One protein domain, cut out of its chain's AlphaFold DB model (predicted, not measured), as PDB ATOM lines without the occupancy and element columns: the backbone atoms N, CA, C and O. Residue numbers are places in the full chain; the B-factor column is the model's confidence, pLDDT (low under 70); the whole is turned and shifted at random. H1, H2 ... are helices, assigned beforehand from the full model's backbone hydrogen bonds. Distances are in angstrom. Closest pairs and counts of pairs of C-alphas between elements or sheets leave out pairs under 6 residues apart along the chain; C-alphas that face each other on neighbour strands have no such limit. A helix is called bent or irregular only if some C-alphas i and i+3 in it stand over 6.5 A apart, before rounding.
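AT A GLANCE: This is residues 333 to 438 of the 447 residues of an uncharacterized protein of Natronobacterium texcoconense (UniProt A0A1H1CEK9). Two long helices, H1 and H3, run the same way and cross at a slant, and together they make most of the length of a rod; at the end where they finish, H4 folds back to reach H1, and H5 crosses H4 to form a small head. The very short H2 packs on H3, and the long stretch of residues 368 to 379 leads from H2 to the start of H3. You have 106 printed residues with five named helices, in the order H1, H2, H3, H4, H5, and no named strand, an all-helix domain. The whole is only just loose, close to compact, with a radius of gyration of the C-alphas of 15.8 A and spans of 49 by 23 by 20 A.

HOW THE PARTS SIT: Begin with the longest helix, H1, residues 333 to 358, which has a kink of 27 degrees near residue 348. It touches H3, residues 380 to 402; look at the closest C-alphas, those of Trp 344 and Leu 387, 6.3 A apart. The two run the same way at a steep tilt of 36 degrees, only just past shallow. With residues 386 to 390 alone, H3 touches H2, residues 364 to 367, and the closest C-alphas are those of Ile 366 and Val 386, 6.1 A apart. With its residues 417 to 418 alone, H4, residues 407 to 418, touches residues 349 to 354 of H1; the closest C-alphas, those of Thr 350 and Ser 417, are 6.2 A apart, and the helices run opposite ways at a steep tilt of 62 degrees. H3 and H4 are close but not clearly touching, their closest C-alphas, Leu 402 and Gln 410, being 6.0 A apart. H5, residues 426 to 436, touches residues 408 to 413 of H4, about perpendicular at 79 degrees, and the closest C-alphas, those of Ala 409 and Ala 431, are 4.2 A apart. H5 is apart from H1, H2 and H3. Every O i to N i+4 pair is within hydrogen-bond range in H3 and H4; H1 has 20 of 22, H5 has 5 of 7, and H2 is too short for such a pair.

IN THESE COORDINATES: Find C-alpha 333 at (11.658, 46.182, -59.914); from there H1 runs 35.5 A to C-alpha 358. H3 starts at C-alpha 380, (14.928, 42.692, -51.931), and runs 32.3 A. H4 is 17.0 A long, and H5 runs 15.5 A to C-alpha 436 at (-11.219, 20.642, -33.782). H5 is irregular: C-alphas 427 and 430 are 7.2 A apart.

THE WHOLE: The two C-alphas farthest apart, those of Glu 378 and Glu 426, are 50.1 A apart. The printed part has no cut, and its one long link is that from H2 to H3. Look for low confidence, under 70, at residues 418 to 421; the mean pLDDT of the printed part is 81.4.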
ATOM      1  N   VAL A 333      11.144  46.697 -61.195       90.12
ATOM      2  CA  VAL A 333      11.658  46.182 -59.914       90.12
ATOM      3  C   VAL A 333      11.067  46.953 -58.740       90.12
ATOM      4  O   VAL A 333      10.612  46.342 -57.779       90.12
ATOM      5  N   ASN A 334      10.988  48.282 -58.833       89.12
ATOM      6  CA  ASN A 334      10.360  49.097 -57.790       89.12
ATOM      7  C   ASN A 334       8.857  48.796 -57.642       89.12
ATOM      8  O   ASN A 334       8.345  48.725 -56.528       89.12
ATOM      9  N   ASN A 335       8.140  48.552 -58.743       88.94
ATOM     10  CA  ASN A 335       6.741  48.113 -58.676       88.94
ATOM     11  C   ASN A 335       6.614  46.712 -58.054       88.94
ATOM     12  O   ASN A 335       5.691  46.443 -57.280       88.94
ATOM     13  N   TRP A 336       7.561  45.826 -58.357       88.25
ATOM     14  CA  TRP A 336       7.605  44.491 -57.780       88.25
ATOM     15  C   TRP A 336       7.923  44.512 -56.277       88.25
ATOM     16  O   TRP A 336       7.298  43.756 -55.538       88.25
ATOM     17  N   ARG A 337       8.771  45.433 -55.788       89.81
ATOM     18  CA  ARG A 337       8.977  45.663 -54.340       89.81
ATOM     19  C   ARG A 337       7.661  45.924 -53.614       89.81
ATOM     20  O   ARG A 337       7.390  45.284 -52.602       89.81
ATOM     21  N   ASN A 338       6.813  46.793 -54.165       87.44
ATOM     22  CA  ASN A 338       5.490  47.063 -53.593       87.44
ATOM     23  C   ASN A 338       4.621  45.796 -53.576       87.44
ATOM     24  O   ASN A 338       3.986  45.490 -52.572       87.44
ATOM     25  N   THR A 339       4.667  45.014 -54.657       87.44
ATOM     26  CA  THR A 339       3.933  43.742 -54.756       87.44
ATOM     27  C   THR A 339       4.406  42.727 -53.710       87.44
ATOM     28  O   THR A 339       3.586  42.017 -53.129       87.44
ATOM     29  N   LEU A 340       5.714  42.654 -53.436       87.38
ATOM     30  CA  LEU A 340       6.271  41.799 -52.385       87.38
ATOM     31  C   LEU A 340       5.796  42.220 -50.993       87.38
ATOM     32  O   LEU A 340       5.402  41.358 -50.208       87.38
ATOM     33  N   SER A 341       5.792  43.521 -50.701       86.94
ATOM     34  CA  SER A 341       5.278  44.046 -49.433       86.94
ATOM     35  C   SER A 341       3.796  43.728 -49.240       86.94
ATOM     36  O   SER A 341       3.409  43.252 -48.172       86.94
ATOM     37  N   ASP A 342       2.976  43.909 -50.279       86.69
ATOM     38  CA  ASP A 342       1.544  43.601 -50.236       86.69
ATOM     39  C   ASP A 342       1.293  42.098 -50.027       86.69
ATOM     40  O   ASP A 342       0.477  41.704 -49.185       86.69
ATOM     41  N   ARG A 343       2.036  41.240 -50.745       86.94
ATOM     42  CA  ARG A 343       1.987  39.778 -50.565       86.94
ATOM     43  C   ARG A 343       2.369  39.391 -49.142       86.94
ATOM     44  O   ARG A 343       1.640  38.632 -48.509       86.94
ATOM     45  N   TRP A 344       3.466  39.933 -48.618       89.75
ATOM     46  CA  TRP A 344       3.892  39.674 -47.248       89.75
ATOM     47  C   TRP A 344       2.822  40.070 -46.235       89.75
ATOM     48  O   TRP A 344       2.455  39.252 -45.394       89.75
ATOM     49  N   HIS A 345       2.260  41.275 -46.352       85.56
ATOM     50  CA  HIS A 345       1.220  41.742 -45.440       85.56
ATOM     51  C   HIS A 345      -0.015  40.830 -45.452       85.56
ATOM     52  O   HIS A 345      -0.560  40.495 -44.399       85.56
ATOM     53  N   SER A 346      -0.418  40.355 -46.636       82.44
ATOM     54  CA  SER A 346      -1.497  39.374 -46.769       82.44
ATOM     55  C   SER A 346      -1.156  38.043 -46.085       82.44
ATOM     56  O   SER A 346      -1.980  37.507 -45.341       82.44
ATOM     57  N   LYS A 347       0.067  37.531 -46.268       85.12
ATOM     58  CA  LYS A 347       0.504  36.247 -45.696       85.12
ATOM     59  C   LYS A 347       0.789  36.301 -44.195       85.12
ATOM     60  O   LYS A 347       0.642  35.282 -43.526       85.12
ATOM     61  N   GLN A 348       1.122  37.463 -43.628       82.94
ATOM     62  CA  GLN A 348       1.347  37.621 -42.185       82.94
ATOM     63  C   GLN A 348       0.132  37.209 -41.347       82.94
ATOM     64  O   GLN A 348       0.297  36.589 -40.290       82.94
ATOM     65  N   SER A 349      -1.083  37.527 -41.811       76.12
ATOM     66  CA  SER A 349      -2.312  37.108 -41.130       76.12
ATOM     67  C   SER A 349      -2.444  35.587 -41.149       76.12
ATOM     68  O   SER A 349      -2.635  34.986 -40.096       76.12
ATOM     69  N   THR A 350      -2.250  34.957 -42.312       79.50
ATOM     70  CA  THR A 350      -2.304  33.495 -42.461       79.50
ATOM     71  C   THR A 350      -1.252  32.796 -41.601       79.50
ATOM     72  O   THR A 350      -1.598  31.876 -40.872       79.50
ATOM     73  N   LEU A 351       0.001  33.267 -41.598       83.62
ATOM     74  CA  LEU A 351       1.076  32.716 -40.759       83.62
ATOM     75  C   LEU A 351       0.743  32.792 -39.267       83.62
ATOM     76  O   LEU A 351       0.939  31.822 -38.538       83.62
ATOM     77  N   SER A 352       0.233  33.942 -38.814       77.31
ATOM     78  CA  SER A 352      -0.147  34.145 -37.411       77.31
ATOM     79  C   SER A 352      -1.297  33.221 -37.013       77.31
ATOM     80  O   SER A 352      -1.277  32.633 -35.932       77.31
ATOM     81  N   THR A 353      -2.284  33.073 -37.900       74.62
ATOM     82  CA  THR A 353      -3.418  32.173 -37.708       74.62
ATOM     83  C   THR A 353      -2.953  30.718 -37.677       74.62
ATOM     84  O   THR A 353      -3.211  30.033 -36.696       74.62
ATOM     85  N   TYR A 354      -2.193  30.254 -38.669       78.25
ATOM     86  CA  TYR A 354      -1.729  28.863 -38.751       78.25
ATOM     87  C   TYR A 354      -0.807  28.489 -37.590       78.25
ATOM     88  O   TYR A 354      -1.014  27.451 -36.971       78.25
ATOM     89  N   SER A 355       0.149  29.349 -37.221       78.69
ATOM     90  CA  SER A 355       1.013  29.107 -36.056       78.69
ATOM     91  C   SER A 355       0.205  29.011 -34.756       78.69
ATOM     92  O   SER A 355       0.467  28.131 -33.939       78.69
ATOM     93  N   SER A 356      -0.823  29.853 -34.577       75.06
ATOM     94  CA  SER A 356      -1.704  29.781 -33.403       75.06
ATOM     95  C   SER A 356      -2.599  28.541 -33.396       75.06
ATOM     96  O   SER A 356      -2.932  28.043 -32.323       75.06
ATOM     97  N   ILE A 357      -3.054  28.109 -34.569       72.19
ATOM     98  CA  ILE A 357      -4.008  27.016 -34.736       72.19
ATOM     99  C   ILE A 357      -3.312  25.651 -34.588       72.19
ATOM    100  O   ILE A 357      -3.880  24.745 -33.976       72.19
ATOM    101  N   LEU A 358      -2.088  25.519 -35.107       72.44
ATOM    102  CA  LEU A 358      -1.292  24.285 -35.085       72.44
ATOM    103  C   LEU A 358      -0.379  24.151 -33.857       72.44
ATOM    104  O   LEU A 358       0.200  23.089 -33.651       72.44
ATOM    105  N   ASP A 359      -0.225  25.211 -33.055       72.62
ATOM    106  CA  ASP A 359       0.755  25.287 -31.954       72.62
ATOM    107  C   ASP A 359       2.199  24.982 -32.417       72.62
ATOM    108  O   ASP A 359       3.017  24.408 -31.695       72.62
ATOM    109  N   GLU A 360       2.522  25.367 -33.658       75.00
ATOM    110  CA  GLU A 360       3.839  25.170 -34.263       75.00
ATOM    111  C   GLU A 360       4.676  26.451 -34.285       75.00
ATOM    112  O   GLU A 360       4.195  27.558 -34.560       75.00
ATOM    113  N   THR A 361       5.980  26.286 -34.053       79.50
ATOM    114  CA  THR A 361       6.960  27.367 -34.166       79.50
ATOM    115  C   THR A 361       7.292  27.649 -35.624       79.50
ATOM    116  O   THR A 361       7.751  26.760 -36.345       79.50
ATOM    117  N   LEU A 362       7.144  28.909 -36.028       83.19
ATOM    118  CA  LEU A 362       7.568  29.372 -37.345       83.19
ATOM    119  C   LEU A 362       9.095  29.255 -37.525       83.19
ATOM    120  O   LEU A 362       9.844  29.369 -36.551       83.19
ATOM    121  N   PRO A 363       9.575  29.075 -38.768       84.94
ATOM    122  CA  PRO A 363      10.992  29.189 -39.093       84.94
ATOM    123  C   PRO A 363      11.599  30.519 -38.620       84.94
ATOM    124  O   PRO A 363      11.004  31.575 -38.821       84.94
ATOM    125  N   GLU A 364      12.825  30.477 -38.086       82.44
ATOM    126  CA  GLU A 364      13.528  31.631 -37.486       82.44
ATOM    127  C   GLU A 364      13.522  32.875 -38.392       82.44
ATOM    128  O   GLU A 364      13.161  33.966 -37.955       82.44
ATOM    129  N   LYS A 365      13.796  32.692 -39.690       81.12
ATOM    130  CA  LYS A 365      13.786  33.766 -40.699       81.12
ATOM    131  C   LYS A 365      12.428  34.456 -40.871       81.12
ATOM    132  O   LYS A 365      12.394  35.618 -41.252       81.12
ATOM    133  N   ILE A 366      11.324  33.746 -40.641       83.31
ATOM    134  CA  ILE A 366       9.961  34.294 -40.706       83.31
ATOM    135  C   ILE A 366       9.633  34.974 -39.376       83.31
ATOM    136  O   ILE A 366       9.082  36.072 -39.365       83.31
ATOM    137  N   THR A 367      10.004  34.345 -38.256       81.81
ATOM    138  CA  THR A 367       9.785  34.875 -36.903       81.81
ATOM    139  C   THR A 367      10.450  36.232 -36.696       81.81
ATOM    140  O   THR A 367       9.856  37.095 -36.060       81.81
ATOM    141  N   GLU A 368      11.640  36.450 -37.259       80.69
ATOM    142  CA  GLU A 368      12.338  37.744 -37.200       80.69
ATOM    143  C   GLU A 368      11.540  38.905 -37.807       80.69
ATOM    144  O   GLU A 368      11.771  40.050 -37.434       80.69
ATOM    145  N   HIS A 369      10.615  38.627 -38.728       80.81
ATOM    146  CA  HIS A 369       9.884  39.647 -39.481       80.81
ATOM    147  C   HIS A 369       8.369  39.618 -39.226       80.81
ATOM    148  O   HIS A 369       7.621  40.417 -39.798       80.81
ATOM    149  N   ILE A 370       7.873  38.702 -38.389       76.88
ATOM    150  CA  ILE A 370       6.435  38.583 -38.155       76.88
ATOM    151  C   ILE A 370       5.920  39.768 -37.329       76.88
ATOM    152  O   ILE A 370       6.371  40.022 -36.216       76.88
ATOM    153  N   GLY A 371       4.965  40.515 -37.891       71.50
ATOM    154  CA  GLY A 371       4.464  41.758 -37.298       71.50
ATOM    155  C   GLY A 371       5.252  43.016 -37.682       71.50
ATOM    156  O   GLY A 371       4.871  44.104 -37.255       71.50
ATOM    157  N   GLU A 372       6.292  42.887 -38.510       81.62
ATOM    158  CA  GLU A 372       7.059  44.001 -39.078       81.62
ATOM    159  C   GLU A 372       6.942  44.026 -40.615       81.62
ATOM    160  O   GLU A 372       6.550  43.040 -41.250       81.62
ATOM    161  N   GLU A 373       7.249  45.168 -41.230       81.50
ATOM    162  CA  GLU A 373       7.375  45.264 -42.689       81.50
ATOM    163  C   GLU A 373       8.675  44.586 -43.147       81.50
ATOM    164  O   GLU A 373       9.704  44.678 -42.472       81.50
ATOM    165  N   LEU A 374       8.652  43.905 -44.300       84.81
ATOM    166  CA  LEU A 374       9.890  43.383 -44.880       84.81
ATOM    167  C   LEU A 374      10.784  44.548 -45.325       84.81
ATOM    168  O   LEU A 374      10.283  45.504 -45.920       84.81
ATOM    169  N   PRO A 375      12.111  44.456 -45.134       82.94
ATOM    170  CA  PRO A 375      13.052  45.481 -45.570       82.94
ATOM    171  C   PRO A 375      13.316  45.391 -47.087       82.94
ATOM    172  O   PRO A 375      14.459  45.261 -47.528       82.94
ATOM    173  N   VAL A 376      12.261  45.453 -47.910       82.12
ATOM    174  CA  VAL A 376      12.325  45.321 -49.380       82.12
ATOM    175  C   VAL A 376      13.176  46.402 -50.048       82.12
ATOM    176  O   VAL A 376      13.767  46.142 -51.093       82.12
ATOM    177  N   GLU A 377      13.277  47.585 -49.435       81.69
ATOM    178  CA  GLU A 377      14.117  48.688 -49.919       81.69
ATOM    179  C   GLU A 377      15.603  48.504 -49.583       81.69
ATOM    180  O   GLU A 377      16.459  49.030 -50.289       81.69
ATOM    181  N   GLU A 378      15.923  47.765 -48.516       81.81
ATOM    182  CA  GLU A 378      17.310  47.534 -48.087       81.81
ATOM    183  C   GLU A 378      17.884  46.243 -48.677       81.81
ATOM    184  O   GLU A 378      19.078  46.161 -48.965       81.81
ATOM    185  N   ASN A 379      17.053  45.204 -48.815       85.06
ATOM    186  CA  ASN A 379      17.466  43.912 -49.342       85.06
ATOM    187  C   ASN A 379      16.275  43.132 -49.919       85.06
ATOM    188  O   ASN A 379      15.627  42.320 -49.244       85.06
ATOM    189  N   ILE A 380      16.011  43.357 -51.204       86.94
ATOM    190  CA  ILE A 380      14.928  42.692 -51.931       86.94
ATOM    191  C   ILE A 380      15.121  41.170 -52.028       86.94
ATOM    192  O   ILE A 380      14.155  40.423 -51.911       86.94
ATOM    193  N   VAL A 381      16.366  40.695 -52.144       87.50
ATOM    194  CA  VAL A 381      16.719  39.264 -52.242       87.50
ATOM    195  C   VAL A 381      16.357  38.527 -50.954       87.50
ATOM    196  O   VAL A 381      15.712  37.477 -50.981       87.50
ATOM    197  N   ARG A 382      16.731  39.094 -49.800       86.88
ATOM    198  CA  ARG A 382      16.356  38.562 -48.484       86.88
ATOM    199  C   ARG A 382      14.842  38.579 -48.310       86.88
ATOM    200  O   ARG A 382      14.287  37.588 -47.851       86.88
ATOM    201  N   SER A 383      14.194  39.680 -48.688       89.31
ATOM    202  CA  SER A 383      12.743  39.834 -48.554       89.31
ATOM    203  C   SER A 383      11.984  38.804 -49.394       89.31
ATOM    204  O   SER A 383      11.082  38.147 -48.880       89.31
ATOM    205  N   TYR A 384      12.411  38.585 -50.641       88.75
ATOM    206  CA  TYR A 384      11.885  37.523 -51.497       88.75
ATOM    207  C   TYR A 384      12.092  36.140 -50.866       88.75
ATOM    208  O   TYR A 384      11.133  35.397 -50.704       88.75
ATOM    209  N   SER A 385      13.305  35.823 -50.394       87.56
ATOM    210  CA  SER A 385      13.585  34.532 -49.748       87.56
ATOM    211  C   SER A 385      12.722  34.270 -48.506       87.56
ATOM    212  O   SER A 385      12.328  33.123 -48.289       87.56
ATOM    213  N   VAL A 386      12.440  35.293 -47.689       88.19
ATOM    214  CA  VAL A 386      11.540  35.167 -46.527       88.19
ATOM    215  C   VAL A 386      10.111  34.890 -46.987       88.19
ATOM    216  O   VAL A 386       9.467  33.999 -46.435       88.19
ATOM    217  N   LEU A 387       9.634  35.597 -48.015       88.62
ATOM    218  CA  LEU A 387       8.298  35.383 -48.569       88.62
ATOM    219  C   LEU A 387       8.147  33.974 -49.156       88.62
ATOM    220  O   LEU A 387       7.203  33.282 -48.798       88.62
ATOM    221  N   THR A 388       9.090  33.511 -49.979       87.75
ATOM    222  CA  THR A 388       9.053  32.157 -50.555       87.75
ATOM    223  C   THR A 388       9.071  31.084 -49.465       87.75
ATOM    224  O   THR A 388       8.341  30.099 -49.549       87.75
ATOM    225  N   GLN A 389       9.862  31.273 -48.402       87.88
ATOM    226  CA  GLN A 389       9.873  30.342 -47.272       87.88
ATOM    227  C   GLN A 389       8.542  30.348 -46.510       87.88
ATOM    228  O   GLN A 389       8.080  29.293 -46.083       87.88
ATOM    229  N   ALA A 390       7.926  31.519 -46.341       87.75
ATOM    230  CA  ALA A 390       6.608  31.637 -45.733       87.75
ATOM    231  C   ALA A 390       5.523  30.966 -46.572       87.75
ATOM    232  O   ALA A 390       4.683  30.262 -46.021       87.75
ATOM    233  N   GLU A 391       5.553  31.149 -47.889       88.44
ATOM    234  CA  GLU A 391       4.598  30.529 -48.805       88.44
ATOM    235  C   GLU A 391       4.758  29.010 -48.852       88.44
ATOM    236  O   GLU A 391       3.753  28.310 -48.769       88.44
ATOM    237  N   SER A 392       5.994  28.499 -48.877       88.81
ATOM    238  CA  SER A 392       6.261  27.059 -48.755       88.81
ATOM    239  C   SER A 392       5.752  26.512 -47.425       88.81
ATOM    240  O   SER A 392       5.049  25.513 -47.416       88.81
ATOM    241  N   TRP A 393       6.044  27.184 -46.304       88.75
ATOM    242  CA  TRP A 393       5.597  26.723 -44.988       88.75
ATOM    243  C   TRP A 393       4.068  26.717 -44.867       88.75
ATOM    244  O   TRP A 393       3.506  25.770 -44.326       88.75
ATOM    245  N   ILE A 394       3.388  27.746 -45.390       85.62
ATOM    246  CA  ILE A 394       1.920  27.772 -45.453       85.62
ATOM    247  C   ILE A 394       1.417  26.598 -46.294       85.62
ATOM    248  O   ILE A 394       0.579  25.854 -45.805       85.62
ATOM    249  N   SER A 395       1.947  26.416 -47.508       86.19
ATOM    250  CA  SER A 395       1.503  25.367 -48.433       86.19
ATOM    251  C   SER A 395       1.696  23.961 -47.862       86.19
ATOM    252  O   SER A 395       0.783  23.146 -47.952       86.19
ATOM    253  N   ASP A 396       2.850  23.682 -47.250       85.44
ATOM    254  CA  ASP A 396       3.167  22.366 -46.679       85.44
ATOM    255  C   ASP A 396       2.189  22.003 -45.548       85.44
ATOM    256  O   ASP A 396       1.742  20.862 -45.432       85.44
ATOM    257  N   ARG A 397       1.831  22.986 -44.709       83.25
ATOM    258  CA  ARG A 397       0.883  22.785 -43.602       83.25
ATOM    259  C   ARG A 397      -0.564  22.780 -44.051       83.25
ATOM    260  O   ARG A 397      -1.372  22.050 -43.490       83.25
ATOM    261  N   GLU A 398      -0.893  23.571 -45.057       82.19
ATOM    262  CA  GLU A 398      -2.204  23.556 -45.686       82.19
ATOM    263  C   GLU A 398      -2.490  22.177 -46.294       82.19
ATOM    264  O   GLU A 398      -3.540  21.607 -46.022       82.19
ATOM    265  N   GLU A 399      -1.541  21.578 -47.019       81.50
ATOM    266  CA  GLU A 399      -1.699  20.230 -47.578       81.50
ATOM    267  C   GLU A 399      -1.892  19.163 -46.485       81.50
ATOM    268  O   GLU A 399      -2.821  18.359 -46.576       81.50
ATOM    269  N   GLU A 400      -1.094  19.207 -45.411       77.25
ATOM    270  CA  GLU A 400      -1.201  18.280 -44.270       77.25
ATOM    271  C   GLU A 400      -2.557  18.377 -43.552       77.25
ATOM    272  O   GLU A 400      -3.155  17.360 -43.195       77.25
ATOM    273  N   ILE A 401      -3.071  19.595 -43.358       75.00
ATOM    274  CA  ILE A 401      -4.382  19.811 -42.735       75.00
ATOM    275  C   ILE A 401      -5.488  19.305 -43.663       75.00
ATOM    276  O   ILE A 401      -6.383  18.587 -43.224       75.00
ATOM    277  N   LEU A 402      -5.442  19.664 -44.948       80.12
ATOM    278  CA  LEU A 402      -6.521  19.370 -45.890       80.12
ATOM    279  C   LEU A 402      -6.606  17.882 -46.265       80.12
ATOM    280  O   LEU A 402      -7.715  17.402 -46.507       80.12
ATOM    281  N   GLU A 403      -5.493  17.135 -46.288       80.31
ATOM    282  CA  GLU A 403      -5.476  15.695 -46.623       80.31
ATOM    283  C   GLU A 403      -6.372  14.857 -45.691       80.31
ATOM    284  O   GLU A 403      -6.890  13.803 -46.073       80.31
ATOM    285  N   HIS A 404      -6.589  15.331 -44.466       73.81
ATOM    286  CA  HIS A 404      -7.323  14.616 -43.424       73.81
ATOM    287  C   HIS A 404      -8.756  15.114 -43.208       73.81
ATOM    288  O   HIS A 404      -9.436  14.590 -42.327       73.81
ATOM    289  N   LEU A 405      -9.216  16.073 -44.017       80.06
ATOM    290  CA  LEU A 405     -10.504  16.746 -43.853       80.06
ATOM    291  C   LEU A 405     -11.473  16.478 -45.009       80.06
ATOM    292  O   LEU A 405     -11.090  16.438 -46.180       80.06
ATOM    293  N   SER A 406     -12.761  16.371 -44.688       83.94
ATOM    294  CA  SER A 406     -13.858  16.390 -45.660       83.94
ATOM    295  C   SER A 406     -13.968  17.736 -46.392       83.94
ATOM    296  O   SER A 406     -13.554  18.771 -45.875       83.94
ATOM    297  N   GLU A 407     -14.572  17.767 -47.590       83.38
ATOM    298  CA  GLU A 407     -14.726  19.012 -48.376       83.38
ATOM    299  C   GLU A 407     -15.415  20.150 -47.595       83.38
ATOM    300  O   GLU A 407     -15.075  21.320 -47.784       83.38
ATOM    301  N   ASP A 408     -16.369  19.828 -46.718       81.50
ATOM    302  CA  ASP A 408     -17.081  20.821 -45.908       81.50
ATOM    303  C   ASP A 408     -16.187  21.369 -44.777       81.50
ATOM    304  O   ASP A 408     -16.174  22.577 -44.532       81.50
ATOM    305  N   ALA A 409     -15.359  20.518 -44.157       80.06
ATOM    306  CA  ALA A 409     -14.346  20.926 -43.181       80.06
ATOM    307  C   ALA A 409     -13.202  21.727 -43.815       80.06
ATOM    308  O   ALA A 409     -12.761  22.723 -43.244       80.06
ATOM    309  N   GLN A 410     -12.785  21.385 -45.035       82.25
ATOM    310  CA  GLN A 410     -11.830  22.187 -45.798       82.25
ATOM    311  C   GLN A 410     -12.377  23.600 -46.059       82.25
ATOM    312  O   GLN A 410     -11.689  24.586 -45.807       82.25
ATOM    313  N   ARG A 411     -13.637  23.737 -46.505       81.06
ATOM    314  CA  ARG A 411     -14.267  25.058 -46.718       81.06
ATOM    315  C   ARG A 411     -14.339  25.885 -45.437       81.06
ATOM    316  O   ARG A 411     -14.055  27.083 -45.476       81.06
ATOM    317  N   LEU A 412     -14.698  25.253 -44.320       80.62
ATOM    318  CA  LEU A 412     -14.742  25.915 -43.019       80.62
ATOM    319  C   LEU A 412     -13.336  26.337 -42.554       80.62
ATOM    320  O   LEU A 412     -13.170  27.446 -42.049       80.62
ATOM    321  N   PHE A 413     -12.311  25.513 -42.793       80.44
ATOM    322  CA  PHE A 413     -10.914  25.850 -42.513       80.44
ATOM    323  C   PHE A 413     -10.457  27.093 -43.273       80.44
ATOM    324  O   PHE A 413      -9.914  28.017 -42.665       80.44
ATOM    325  N   TYR A 414     -10.737  27.165 -44.578       78.19
ATOM    326  CA  TYR A 414     -10.433  28.352 -45.379       78.19
ATOM    327  C   TYR A 414     -11.108  29.602 -44.809       78.19
ATOM    328  O   TYR A 414     -10.437  30.606 -44.562       78.19
ATOM    329  N   ALA A 415     -12.405  29.522 -44.505       76.88
ATOM    330  CA  ALA A 415     -13.158  30.648 -43.961       76.88
ATOM    331  C   ALA A 415     -12.614  31.136 -42.602       76.88
ATOM    332  O   ALA A 415     -12.515  32.344 -42.372       76.88
ATOM    333  N   LEU A 416     -12.206  30.211 -41.726       75.56
ATOM    334  CA  LEU A 416     -11.571  30.517 -40.440       75.56
ATOM    335  C   LEU A 416     -10.146  31.065 -40.600       75.56
ATOM    336  O   LEU A 416      -9.719  31.907 -39.814       75.56
ATOM    337  N   SER A 417      -9.403  30.614 -41.611       70.88
ATOM    338  CA  SER A 417      -8.033  31.073 -41.855       70.88
ATOM    339  C   SER A 417      -7.958  32.522 -42.347       70.88
ATOM    340  O   SER A 417      -7.009  33.244 -42.025       70.88
ATOM    341  N   GLU A 418      -8.977  32.961 -43.089       68.81
ATOM    342  CA  GLU A 418      -9.077  34.308 -43.652       68.81
ATOM    343  C   GLU A 418      -9.674  35.327 -42.667       68.81
ATOM    344  O   GLU A 418      -9.442  36.531 -42.802       68.81
ATOM    345  N   GLN A 419     -10.439  34.875 -41.665       63.84
ATOM    346  CA  GLN A 419     -11.200  35.748 -40.770       63.84
ATOM    347  C   GLN A 419     -10.834  35.553 -39.298       63.84
ATOM    348  O   GLN A 419     -10.841  34.453 -38.763       63.84
ATOM    349  N   ARG A 420     -10.612  36.662 -38.579       59.84
ATOM    350  CA  ARG A 420     -10.375  36.626 -37.121       59.84
ATOM    351  C   ARG A 420     -11.600  36.184 -36.301       59.84
ATOM    352  O   ARG A 420     -11.425  35.793 -35.152       59.84
ATOM    353  N   MET A 421     -12.814  36.304 -36.844       66.56
ATOM    354  CA  MET A 421     -14.065  35.805 -36.256       66.56
ATOM    355  C   MET A 421     -15.001  35.358 -37.378       66.56
ATOM    356  O   MET A 421     -15.196  36.115 -38.325       66.56
ATOM    357  N   TYR A 422     -15.585  34.170 -37.237       75.81
ATOM    358  CA  TYR A 422     -16.503  33.560 -38.195       75.81
ATOM    359  C   TYR A 422     -17.720  33.008 -37.442       75.81
ATOM    360  O   TYR A 422     -17.554  32.316 -36.432       75.81
ATOM    361  N   ASP A 423     -18.926  33.325 -37.912       79.75
ATOM    362  CA  ASP A 423     -20.173  32.832 -37.322       79.75
ATOM    363  C   ASP A 423     -20.518  31.464 -37.922       79.75
ATOM    364  O   ASP A 423     -20.816  31.362 -39.110       79.75
ATOM    365  N   ILE A 424     -20.487  30.420 -37.094       79.06
ATOM    366  CA  ILE A 424     -20.719  29.030 -37.514       79.06
ATOM    367  C   ILE A 424     -22.217  28.709 -37.473       79.06
ATOM    368  O   ILE A 424     -22.885  28.954 -36.465       79.06
ATOM    369  N   SER A 425     -22.744  28.137 -38.556       82.00
ATOM    370  CA  SER A 425     -24.129  27.658 -38.632       82.00
ATOM    371  C   SER A 425     -24.295  26.233 -38.076       82.00
ATOM    372  O   SER A 425     -23.331  25.478 -37.964       82.00
ATOM    373  N   GLU A 426     -25.527  25.827 -37.731       78.31
ATOM    374  CA  GLU A 426     -25.798  24.459 -37.238       78.31
ATOM    375  C   GLU A 426     -25.379  23.368 -38.241       78.31
ATOM    376  O   GLU A 426     -24.942  22.294 -37.830       78.31
ATOM    377  N   ASP A 427     -25.456  23.660 -39.543       80.19
ATOM    378  CA  ASP A 427     -25.100  22.729 -40.620       80.19
ATOM    379  C   ASP A 427     -23.574  22.519 -40.743       80.19
ATOM    380  O   ASP A 427     -23.126  21.533 -41.325       80.19
ATOM    381  N   GLU A 428     -22.768  23.404 -40.151       81.69
ATOM    382  CA  GLU A 428     -21.299  23.371 -40.177       81.69
ATOM    383  C   GLU A 428     -20.694  22.755 -38.906       81.69
ATOM    384  O   GLU A 428     -19.479  22.597 -38.806       81.69
ATOM    385  N   LEU A 429     -21.519  22.352 -37.931       80.88
ATOM    386  CA  LEU A 429     -21.043  21.788 -36.661       80.88
ATOM    387  C   LEU A 429     -20.279  20.469 -36.835       80.88
ATOM    388  O   LEU A 429     -19.325  20.225 -36.102       80.88
ATOM    389  N   GLY A 430     -20.665  19.636 -37.809       80.31
ATOM    390  CA  GLY A 430     -19.939  18.396 -38.116       80.31
ATOM    391  C   GLY A 430     -18.556  18.660 -38.720       80.31
ATOM    392  O   GLY A 430     -17.586  18.010 -38.346       80.31
ATOM    393  N   ALA A 431     -18.459  19.664 -39.593       81.88
ATOM    394  CA  ALA A 431     -17.197  20.139 -40.156       81.88
ATOM    395  C   ALA A 431     -16.303  20.794 -39.086       81.88
ATOM    396  O   ALA A 431     -15.086  20.627 -39.100       81.88
ATOM    397  N   LEU A 432     -16.902  21.508 -38.124       81.75
ATOM    398  CA  LEU A 432     -16.191  22.083 -36.983       81.75
ATOM    399  C   LEU A 432     -15.613  21.001 -36.065       81.75
ATOM    400  O   LEU A 432     -14.482  21.147 -35.614       81.75
ATOM    401  N   GLU A 433     -16.369  19.940 -35.772       80.12
ATOM    402  CA  GLU A 433     -15.894  18.823 -34.944       80.12
ATOM    403  C   GLU A 433     -14.672  18.146 -35.577       80.12
ATOM    404  O   GLU A 433     -13.658  17.976 -34.905       80.12
ATOM    405  N   GLU A 434     -14.730  17.875 -36.884       80.25
ATOM    406  CA  GLU A 434     -13.616  17.311 -37.654       80.25
ATOM    407  C   GLU A 434     -12.377  18.221 -37.640       80.25
ATOM    408  O   GLU A 434     -11.254  17.750 -37.470       80.25
ATOM    409  N   LEU A 435     -12.571  19.541 -37.747       80.38
ATOM    410  CA  LEU A 435     -11.475  20.498 -37.626       80.38
ATOM    411  C   LEU A 435     -10.884  20.534 -36.217       80.38
ATOM    412  O   LEU A 435      -9.666  20.515 -36.079       80.38
ATOM    413  N   MET A 436     -11.705  20.565 -35.167       79.44
ATOM    414  CA  MET A 436     -11.219  20.642 -33.782       79.44
ATOM    415  C   MET A 436     -10.318  19.463 -33.377       79.44
ATOM    416  O   MET A 436      -9.527  19.608 -32.445       79.44
ATOM    417  N   ASP A 437     -10.421  18.319 -34.060       74.88
ATOM    418  CA  ASP A 437      -9.553  17.157 -33.837       74.88
ATOM    419  C   ASP A 437      -8.119  17.364 -34.358       74.88
ATOM    420  O   ASP A 437      -7.182  16.728 -33.867       74.88
ATOM    421  N   ILE A 438      -7.938  18.255 -35.334       71.06
ATOM    422  CA  ILE A 438      -6.656  18.522 -36.006       71.06
ATOM    423  C   ILE A 438      -6.086  19.876 -35.578       71.06
ATOM    424  O   ILE A 438      -4.872  20.054 -35.495       71.06
TER     425      ILE A 438